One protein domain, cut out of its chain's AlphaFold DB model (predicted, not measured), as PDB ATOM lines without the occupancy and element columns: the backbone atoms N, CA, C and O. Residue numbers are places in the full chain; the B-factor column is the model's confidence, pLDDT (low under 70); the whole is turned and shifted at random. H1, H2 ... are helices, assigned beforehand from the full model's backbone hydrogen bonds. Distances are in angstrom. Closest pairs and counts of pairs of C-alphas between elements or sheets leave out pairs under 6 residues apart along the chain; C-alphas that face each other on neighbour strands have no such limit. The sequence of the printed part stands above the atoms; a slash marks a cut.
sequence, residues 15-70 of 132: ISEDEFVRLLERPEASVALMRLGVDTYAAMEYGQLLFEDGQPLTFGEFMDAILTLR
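Overview. This is residues 15 to 70 of the 132 residues of the protein "Hypothetical protein" of Symbiodinium sp. CCMP2456 (UniProt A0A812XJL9). The longest helix, H5, and H1 lie on opposite sides of a small, rounded domain, with H3 and the short H4 forming a third side between them. H2 stands across one end, making corners with H1 and H3, and the link of residues 51 to 58 turns at the other end. The printed part has 56 residues with five named helices in the order H1, H2, H3, H4, H5 and no named strand; the class is all helix. It is compact, with a radius of gyration of the C-alphas of 10.1 A and spans of 28 by 19 by 19 A.

Along the chain. H5 is residues 59 to 68, 14.2 A long, ending at C-alpha 68 at (-39.552, 0.617, 40.630). H4 is residues 47 to 50, and H3 is residues 40 to 45. H2 is residues 27 to 35, 12.2 A long. H1 is residues 17 to 25, 12.4 A long, beginning at C-alpha 17 at (-27.435, -1.973, 29.439).

Arrangement. H5 only just touches H4, with 3 pairs of C-alphas within 8 A; the closest are those of Leu 50 and Ala 65, 6.3 A apart. H5 is close to but not clearly touching H3, about perpendicular at 84 degrees; their closest C-alphas, of Ala 43 and Ile 66, are 7.2 A apart. H5 and H1 are apart. H1, the hub, touches H4, the closest C-alphas being those of Glu 17 and Gly 47, 7.0 A. H1 only just touches H3, with 3 pairs within 8 A, at a steep tilt of 39 degrees, opposite ways; the C-alphas of Val 21 and Met 44 are closest, at 6.4 A. H1 and H2 only just touch, with 3 pairs, only at the corner, about perpendicular at 87 degrees; Leu 24 and Ser 30 have the closest C-alphas, 5.4 A. H2 and H3 likewise only just touch, with 3 pairs, only at the corner; Ser 30 and Thr 40 have the closest C-alphas, 6.1 A. H3 and H4 meet only through their link. In H1, H2, H3 and H5 every O i to N i+4 pair is within hydrogen-bond range; H4 is too short for such a pair.

Size, cuts and confidence. The two C-alphas farthest apart are those of Arg 35 and Asp 53, 29.1 A. The printed part has no cut and no long link. Mean pLDDT of the printed part is 81.3, under 70 at residues 47 to 49 and 52 to 53.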
ATOM      1  N   ILE A  15     -23.593   2.100  34.920       87.81
ATOM      2  CA  ILE A  15     -24.073   0.785  34.550       87.81
ATOM      3  C   ILE A  15     -24.696   0.974  33.180       87.81
ATOM      4  O   ILE A  15     -25.693   1.683  33.033       87.81
ATOM      5  N   SER A  16     -24.076   0.378  32.177       87.69
ATOM      6  CA  SER A  16     -24.632   0.247  30.835       87.69
ATOM      7  C   SER A  16     -25.689  -0.862  30.770       87.69
ATOM      8  O   SER A  16     -25.793  -1.705  31.664       87.69
ATOM      9  N   GLU A  17     -26.466  -0.895  29.685       85.38
ATOM     10  CA  GLU A  17     -27.435  -1.973  29.439       85.38
ATOM     11  C   GLU A  17     -26.756  -3.355  29.442       85.38
ATOM     12  O   GLU A  17     -27.234  -4.285  30.090       85.38
ATOM     13  N   ASP A  18     -25.598  -3.484  28.789       85.88
ATOM     14  CA  ASP A  18     -24.843  -4.740  28.736       85.88
ATOM     15  C   ASP A  18     -24.354  -5.185  30.123       85.88
ATOM     16  O   ASP A  18     -24.420  -6.366  30.479       85.88
ATOM     17  N   GLU A  19     -23.864  -4.245  30.930       87.62
ATOM     18  CA  GLU A  19     -23.424  -4.503  32.303       87.62
ATOM     19  C   GLU A  19     -24.582  -4.879  33.216       87.62
ATOM     20  O   GLU A  19     -24.447  -5.771  34.056       87.62
ATOM     21  N   PHE A  20     -25.736  -4.256  33.008       85.75
ATOM     22  CA  PHE A  20     -26.967  -4.596  33.691       85.75
ATOM     23  C   PHE A  20     -27.429  -6.022  33.381       85.75
ATOM     24  O   PHE A  20     -27.710  -6.787  34.308       85.75
ATOM     25  N   VAL A  21     -27.458  -6.417  32.105       84.31
ATOM     26  CA  VAL A  21     -27.831  -7.786  31.720       84.31
ATOM     27  C   VAL A  21     -26.860  -8.786  32.344       84.31
ATOM     28  O   VAL A  21     -27.293  -9.729  33.007       84.31
ATOM     29  N   ARG A  22     -25.548  -8.538  32.244       85.69
ATOM     30  CA  ARG A  22     -24.518  -9.387  32.869       85.69
ATOM     31  C   ARG A  22     -24.633  -9.434  34.391       85.69
ATOM     32  O   ARG A  22     -24.323 -10.458  34.997       85.69
ATOM     33  N   LEU A  23     -25.054  -8.342  35.028       86.62
ATOM     34  CA  LEU A  23     -25.311  -8.305  36.463       86.62
ATOM     35  C   LEU A  23     -26.489  -9.214  36.820       86.62
ATOM     36  O   LEU A  23     -26.371  -9.984  37.769       86.62
ATOM     37  N   LEU A  24     -27.592  -9.166  36.068       84.12
ATOM     38  CA  LEU A  24     -28.771 -10.000  36.323       84.12
ATOM     39  C   LEU A  24     -28.565 -11.481  35.983       84.12
ATOM     40  O   LEU A  24     -29.144 -12.336  36.657       84.12
ATOM     41  N   GLU A  25     -27.696 -11.807  35.026       85.62
ATOM     42  CA  GLU A  25     -27.279 -13.191  34.745       85.62
ATOM     43  C   GLU A  25     -26.570 -13.853  35.937       85.62
ATOM     44  O   GLU A  25     -26.557 -15.082  36.053       85.62
ATOM     45  N   ARG A  26     -25.996 -13.061  36.855       87.44
ATOM     46  CA  ARG A  26     -25.332 -13.587  38.049       87.44
ATOM     47  C   ARG A  26     -26.376 -14.093  39.050       87.44
ATOM     48  O   ARG A  26     -27.172 -13.292  39.556       87.44
ATOM     49  N   PRO A  27     -26.348 -15.388  39.419       85.25
ATOM     50  CA  PRO A  27     -27.324 -15.965  40.340       85.25
ATOM     51  C   PRO A  27     -27.379 -15.233  41.681       85.25
ATOM     52  O   PRO A  27     -28.452 -15.068  42.256       85.25
ATOM     53  N   GLU A  28     -26.236 -14.760  42.180       87.31
ATOM     54  CA  GLU A  28     -26.145 -14.062  43.461       87.31
ATOM     55  C   GLU A  28     -26.878 -12.717  43.427       87.31
ATOM     56  O   GLU A  28     -27.609 -12.389  44.365       87.31
ATOM     57  N   ALA A  29     -26.725 -11.960  42.336       85.75
ATOM     58  CA  ALA A  29     -27.387 -10.674  42.142       85.75
ATOM     59  C   ALA A  29     -28.894 -10.859  41.924       85.75
ATOM     60  O   ALA A  29     -29.698 -10.189  42.575       85.75
ATOM     61  N   SER A  30     -29.281 -11.835  41.098       85.38
ATOM     62  CA  SER A  30     -30.687 -12.175  40.873       85.38
ATOM     63  C   SER A  30     -31.397 -12.600  42.164       85.38
ATOM     64  O   SER A  30     -32.477 -12.103  42.482       85.38
ATOM     65  N   VAL A  31     -30.775 -13.459  42.980       87.25
ATOM     66  CA  VAL A  31     -31.339 -13.870  44.278       87.25
ATOM     67  C   VAL A  31     -31.420 -12.693  45.253       87.25
ATOM     68  O   VAL A  31     -32.396 -12.591  46.001       87.25
ATOM     69  N   ALA A  32     -30.430 -11.799  45.262       87.00
ATOM     70  CA  ALA A  32     -30.452 -10.608  46.106       87.00
ATOM     71  C   ALA A  32     -31.604  -9.658  45.728       87.00
ATOM     72  O   ALA A  32     -32.354  -9.232  46.606       87.00
ATOM     73  N   LEU A  33     -31.799  -9.389  44.437       84.94
ATOM     74  CA  LEU A  33     -32.883  -8.540  43.932       84.94
ATOM     75  C   LEU A  33     -34.264  -9.177  44.129       84.94
ATOM     76  O   LEU A  33     -35.203  -8.503  44.558       84.94
ATOM     77  N   MET A  34     -34.381 -10.493  43.945       83.94
ATOM     78  CA  MET A  34     -35.618 -11.224  44.225       83.94
ATOM     79  C   MET A  34     -36.009 -11.139  45.710       83.94
ATOM     80  O   MET A  34     -37.186 -10.986  46.034       83.94
ATOM     81  N   ARG A  35     -35.039 -11.154  46.637       84.81
ATOM     82  CA  ARG A  35     -35.299 -10.915  48.074       84.81
ATOM     83  C   ARG A  35     -35.784  -9.497  48.362       84.81
ATOM     84  O   ARG A  35     -36.532  -9.297  49.316       84.81
ATOM     85  N   LEU A  36     -35.386  -8.530  47.540       83.38
ATOM     86  CA  LEU A  36     -35.920  -7.170  47.579       83.38
ATOM     87  C   LEU A  36     -37.304  -7.074  46.922       83.38
ATOM     88  O   LEU A  36     -37.947  -6.041  47.050       83.38
ATOM     89  N   GLY A  37     -37.821  -8.144  46.310       79.69
ATOM     90  CA  GLY A  37     -39.143  -8.199  45.681       79.69
ATOM     91  C   GLY A  37     -39.174  -7.673  44.247       79.69
ATOM     92  O   GLY A  37     -40.256  -7.357  43.753       79.69
ATOM     93  N   VAL A  38     -38.007  -7.537  43.617       84.19
ATOM     94  CA  VAL A  38     -37.858  -7.227  42.191       84.19
ATOM     95  C   VAL A  38     -38.060  -8.508  41.388       84.19
ATOM     96  O   VAL A  38     -37.475  -9.542  41.716       84.19
ATOM     97  N   ASP A  39     -38.867  -8.438  40.332       82.94
ATOM     98  CA  ASP A  39     -38.937  -9.501  39.332       82.94
ATOM     99  C   ASP A  39     -37.754  -9.352  38.365       82.94
ATOM    100  O   ASP A  39     -37.753  -8.499  37.478       82.94
ATOM    101  N   THR A  40     -36.710 -10.151  38.577       81.19
ATOM    102  CA  THR A  40     -35.479 -10.074  37.783       81.19
ATOM    103  C   THR A  40     -35.668 -10.582  36.359       81.19
ATOM    104  O   THR A  40     -34.955 -10.130  35.471       81.19
ATOM    105  N   TYR A  41     -36.642 -11.464  36.112       81.75
ATOM    106  CA  TYR A  41     -36.954 -11.937  34.765       81.75
ATOM    107  C   TYR A  41     -37.608 -10.819  33.951       81.75
ATOM    108  O   TYR A  41     -37.150 -10.504  32.853       81.75
ATOM    109  N   ALA A  42     -38.600 -10.148  34.543       78.12
ATOM    110  CA  ALA A  42     -39.204  -8.959  33.952       78.12
ATOM    111  C   ALA A  42     -38.168  -7.838  33.766       78.12
ATOM    112  O   ALA A  42     -38.154  -7.180  32.732       78.12
ATOM    113  N   ALA A  43     -37.260  -7.641  34.725       80.31
ATOM    114  CA  ALA A  43     -36.197  -6.644  34.606       80.31
ATOM    115  C   ALA A  43     -35.217  -6.938  33.455       80.31
ATOM    116  O   ALA A  43     -34.734  -5.994  32.840       80.31
ATOM    117  N   MET A  44     -34.939  -8.207  33.125       81.06
ATOM    118  CA  MET A  44     -34.131  -8.556  31.945       81.06
ATOM    119  C   MET A  44     -34.887  -8.311  30.635       81.06
ATOM    120  O   MET A  44     -34.305  -7.797  29.685       81.06
ATOM    121  N   GLU A  45     -36.177  -8.650  30.578       77.31
ATOM    122  CA  GLU A  45     -37.008  -8.458  29.380       77.31
ATOM    123  C   GLU A  45     -37.286  -6.973  29.100       77.31
ATOM    124  O   GLU A  45     -37.274  -6.529  27.952       77.31
ATOM    125  N   TYR A  46     -37.484  -6.190  30.160       70.44
ATOM    126  CA  TYR A  46     -37.771  -4.760  30.102       70.44
ATOM    127  C   TYR A  46     -36.553  -3.894  30.427       70.44
ATOM    128  O   TYR A  46     -36.705  -2.696  30.634       70.44
ATOM    129  N   GLY A  47     -35.343  -4.459  30.447       69.38
ATOM    130  CA  GLY A  47     -34.114  -3.721  30.750       69.38
ATOM    131  C   GLY A  47     -33.935  -2.496  29.860       69.38
ATOM    132  O   GLY A  47     -33.612  -1.419  30.343       69.38
ATOM    133  N   GLN A  48     -34.293  -2.625  28.583       67.44
ATOM    134  CA  GLN A  48     -34.297  -1.531  27.606       67.44
ATOM    135  C   GLN A  48     -35.212  -0.360  27.983       67.44
ATOM    136  O   GLN A  48     -34.959   0.763  27.568       67.44
ATOM    137  N   LEU A  49     -36.270  -0.601  28.763       67.25
ATOM    138  CA  LEU A  49     -37.135   0.464  29.278       67.25
ATOM    139  C   LEU A  49     -36.500   1.211  30.457       67.25
ATOM    140  O   LEU A  49     -36.920   2.328  30.735       67.25
ATOM    141  N   LEU A  50     -35.520   0.617  31.149       74.94
ATOM    142  CA  LEU A  50     -34.788   1.285  32.231       74.94
ATOM    143  C   LEU A  50     -33.720   2.245  31.683       74.94
ATOM    144  O   LEU A  50     -33.419   3.245  32.324       74.94
ATOM    145  N   PHE A  51     -33.167   1.958  30.501       79.31
ATOM    146  CA  PHE A  51     -32.156   2.788  29.845       79.31
ATOM    147  C   PHE A  51     -32.807   3.709  28.807       79.31
ATOM    148  O   PHE A  51     -32.786   3.430  27.607       79.31
ATOM    149  N   GLU A  52     -33.391   4.819  29.270       67.38
ATOM    150  CA  GLU A  52     -33.928   5.859  28.384       67.38
ATOM    151  C   GLU A  52     -32.837   6.332  27.400       67.38
ATOM    152  O   GLU A  52     -31.768   6.803  27.791       67.38
ATOM    153  N   ASP A  53     -33.081   6.141  26.098       69.69
ATOM    154  CA  ASP A  53     -32.171   6.493  24.997       69.69
ATOM    155  C   ASP A  53     -30.760   5.858  25.070       69.69
ATOM    156  O   ASP A  53     -29.790   6.393  24.518       69.69
ATOM    157  N   GLY A  54     -30.635   4.703  25.738       71.19
ATOM    158  CA  GLY A  54     -29.378   3.953  25.849       71.19
ATOM    159  C   GLY A  54     -28.306   4.655  26.689       71.19
ATOM    160  O   GLY A  54     -27.118   4.373  26.527       71.19
ATOM    161  N   GLN A  55     -28.697   5.604  27.546       81.69
ATOM    162  CA  GLN A  55     -27.757   6.304  28.417       81.69
ATOM    163  C   GLN A  55     -27.402   5.451  29.646       81.69
ATOM    164  O   GLN A  55     -28.306   4.981  30.335       81.69
ATOM    165  N   PRO A  56     -26.106   5.268  29.961       84.38
ATOM    166  CA  PRO A  56     -25.686   4.501  31.128       84.38
ATOM    167  C   PRO A  56     -26.048   5.231  32.429       84.38
ATOM    168  O   PRO A  56     -25.805   6.435  32.583       84.38
ATOM    169  N   LEU A  57     -26.605   4.482  33.377       85.62
ATOM    170  CA  LEU A  57     -27.138   4.991  34.641       85.62
ATOM    171  C   LEU A  57     -26.075   4.958  35.732       85.62
ATOM    172  O   LEU A  57     -25.300   4.014  35.828       85.62
ATOM    173  N   THR A  58     -26.056   5.943  36.622       87.44
ATOM    174  CA  THR A  58     -25.297   5.811  37.871       87.44
ATOM    175  C   THR A  58     -25.882   4.690  38.734       87.44
ATOM    176  O   THR A  58     -27.051   4.331  38.610       87.44
ATOM    177  N   PHE A  59     -25.103   4.165  39.683       82.38
ATOM    178  CA  PHE A  59     -25.604   3.137  40.604       82.38
ATOM    179  C   PHE A  59     -26.873   3.565  41.373       82.38
ATOM    180  O   PHE A  59     -27.725   2.731  41.666       82.38
ATOM    181  N   GLY A  60     -27.000   4.857  41.703       83.00
ATOM    182  CA  GLY A  60     -28.191   5.400  42.363       83.00
ATOM    183  C   GLY A  60     -29.420   5.341  41.461       83.00
ATOM    184  O   GLY A  60     -30.419   4.741  41.840       83.00
ATOM    185  N   GLU A  61     -29.303   5.876  40.244       84.25
ATOM    186  CA  GLU A  61     -30.370   5.846  39.235       84.25
ATOM    187  C   GLU A  61     -30.766   4.410  38.878       84.25
ATOM    188  O   GLU A  61     -31.949   4.092  38.795       84.25
ATOM    189  N   PHE A  62     -29.785   3.514  38.749       84.06
ATOM    190  CA  PHE A  62     -30.021   2.088  38.561       84.06
ATOM    191  C   PHE A  62     -30.833   1.483  39.713       84.06
ATOM    192  O   PHE A  62     -31.809   0.773  39.465       84.06
ATOM    193  N   MET A  63     -30.450   1.747  40.968       84.00
ATOM    194  CA  MET A  63     -31.170   1.201  42.118       84.00
ATOM    195  C   MET A  63     -32.587   1.757  42.228       84.00
ATOM    196  O   MET A  63     -33.501   0.992  42.534       84.00
ATOM    197  N   ASP A  64     -32.788   3.038  41.941       82.25
ATOM    198  CA  ASP A  64     -34.121   3.635  41.902       82.25
ATOM    199  C   ASP A  64     -34.967   2.976  40.805       82.25
ATOM    200  O   ASP A  64     -36.059   2.475  41.083       82.25
ATOM    201  N   ALA A  65     -34.425   2.853  39.591       80.19
ATOM    202  CA  ALA A  65     -35.105   2.244  38.454       80.19
ATOM    203  C   ALA A  65     -35.450   0.765  38.710       80.19
ATOM    204  O   ALA A  65     -36.599   0.358  38.546       80.19
ATOM    205  N   ILE A  66     -34.524  -0.061  39.204       80.50
ATOM    206  CA  ILE A  66     -34.816  -1.483  39.446       80.50
ATOM    207  C   ILE A  66     -35.759  -1.702  40.631       80.50
ATOM    208  O   ILE A  66     -36.568  -2.632  40.622       80.50
ATOM    209  N   LEU A  67     -35.713  -0.832  41.645       79.50
ATOM    210  CA  LEU A  67     -36.672  -0.880  42.740       79.50
ATOM    211  C   LEU A  67     -38.062  -0.438  42.292       79.50
ATOM    212  O   LEU A  67     -39.019  -0.907  42.903       79.50
ATOM    213  N   THR A  68     -38.220   0.353  41.219       74.75
ATOM    214  CA  THR A  68     -39.552   0.617  40.630       74.75
ATOM    215  C   THR A  68     -40.225  -0.646  40.074       74.75
ATOM    216  O   THR A  68     -41.453  -0.748  40.099       74.75
ATOM    217  N   LEU A  69     -39.445  -1.662  39.691       71.81
ATOM    218  CA  LEU A  69     -39.939  -2.969  39.237       71.81
ATOM    219  C   LEU A  69     -40.306  -3.921  40.383       71.81
ATOM    220  O   LEU A  69     -40.715  -5.062  40.157       71.81
ATOM    221  N   ARG A  70     -40.166  -3.480  41.639       76.06
ATOM    222  CA  ARG A  70     -40.597  -4.256  42.796       76.06
ATOM    223  C   ARG A  70     -42.107  -4.468  42.721       76.06
ATOM    224  O   ARG A  70     -42.865  -3.508  42.800       76.06
TER     225      ARG A  70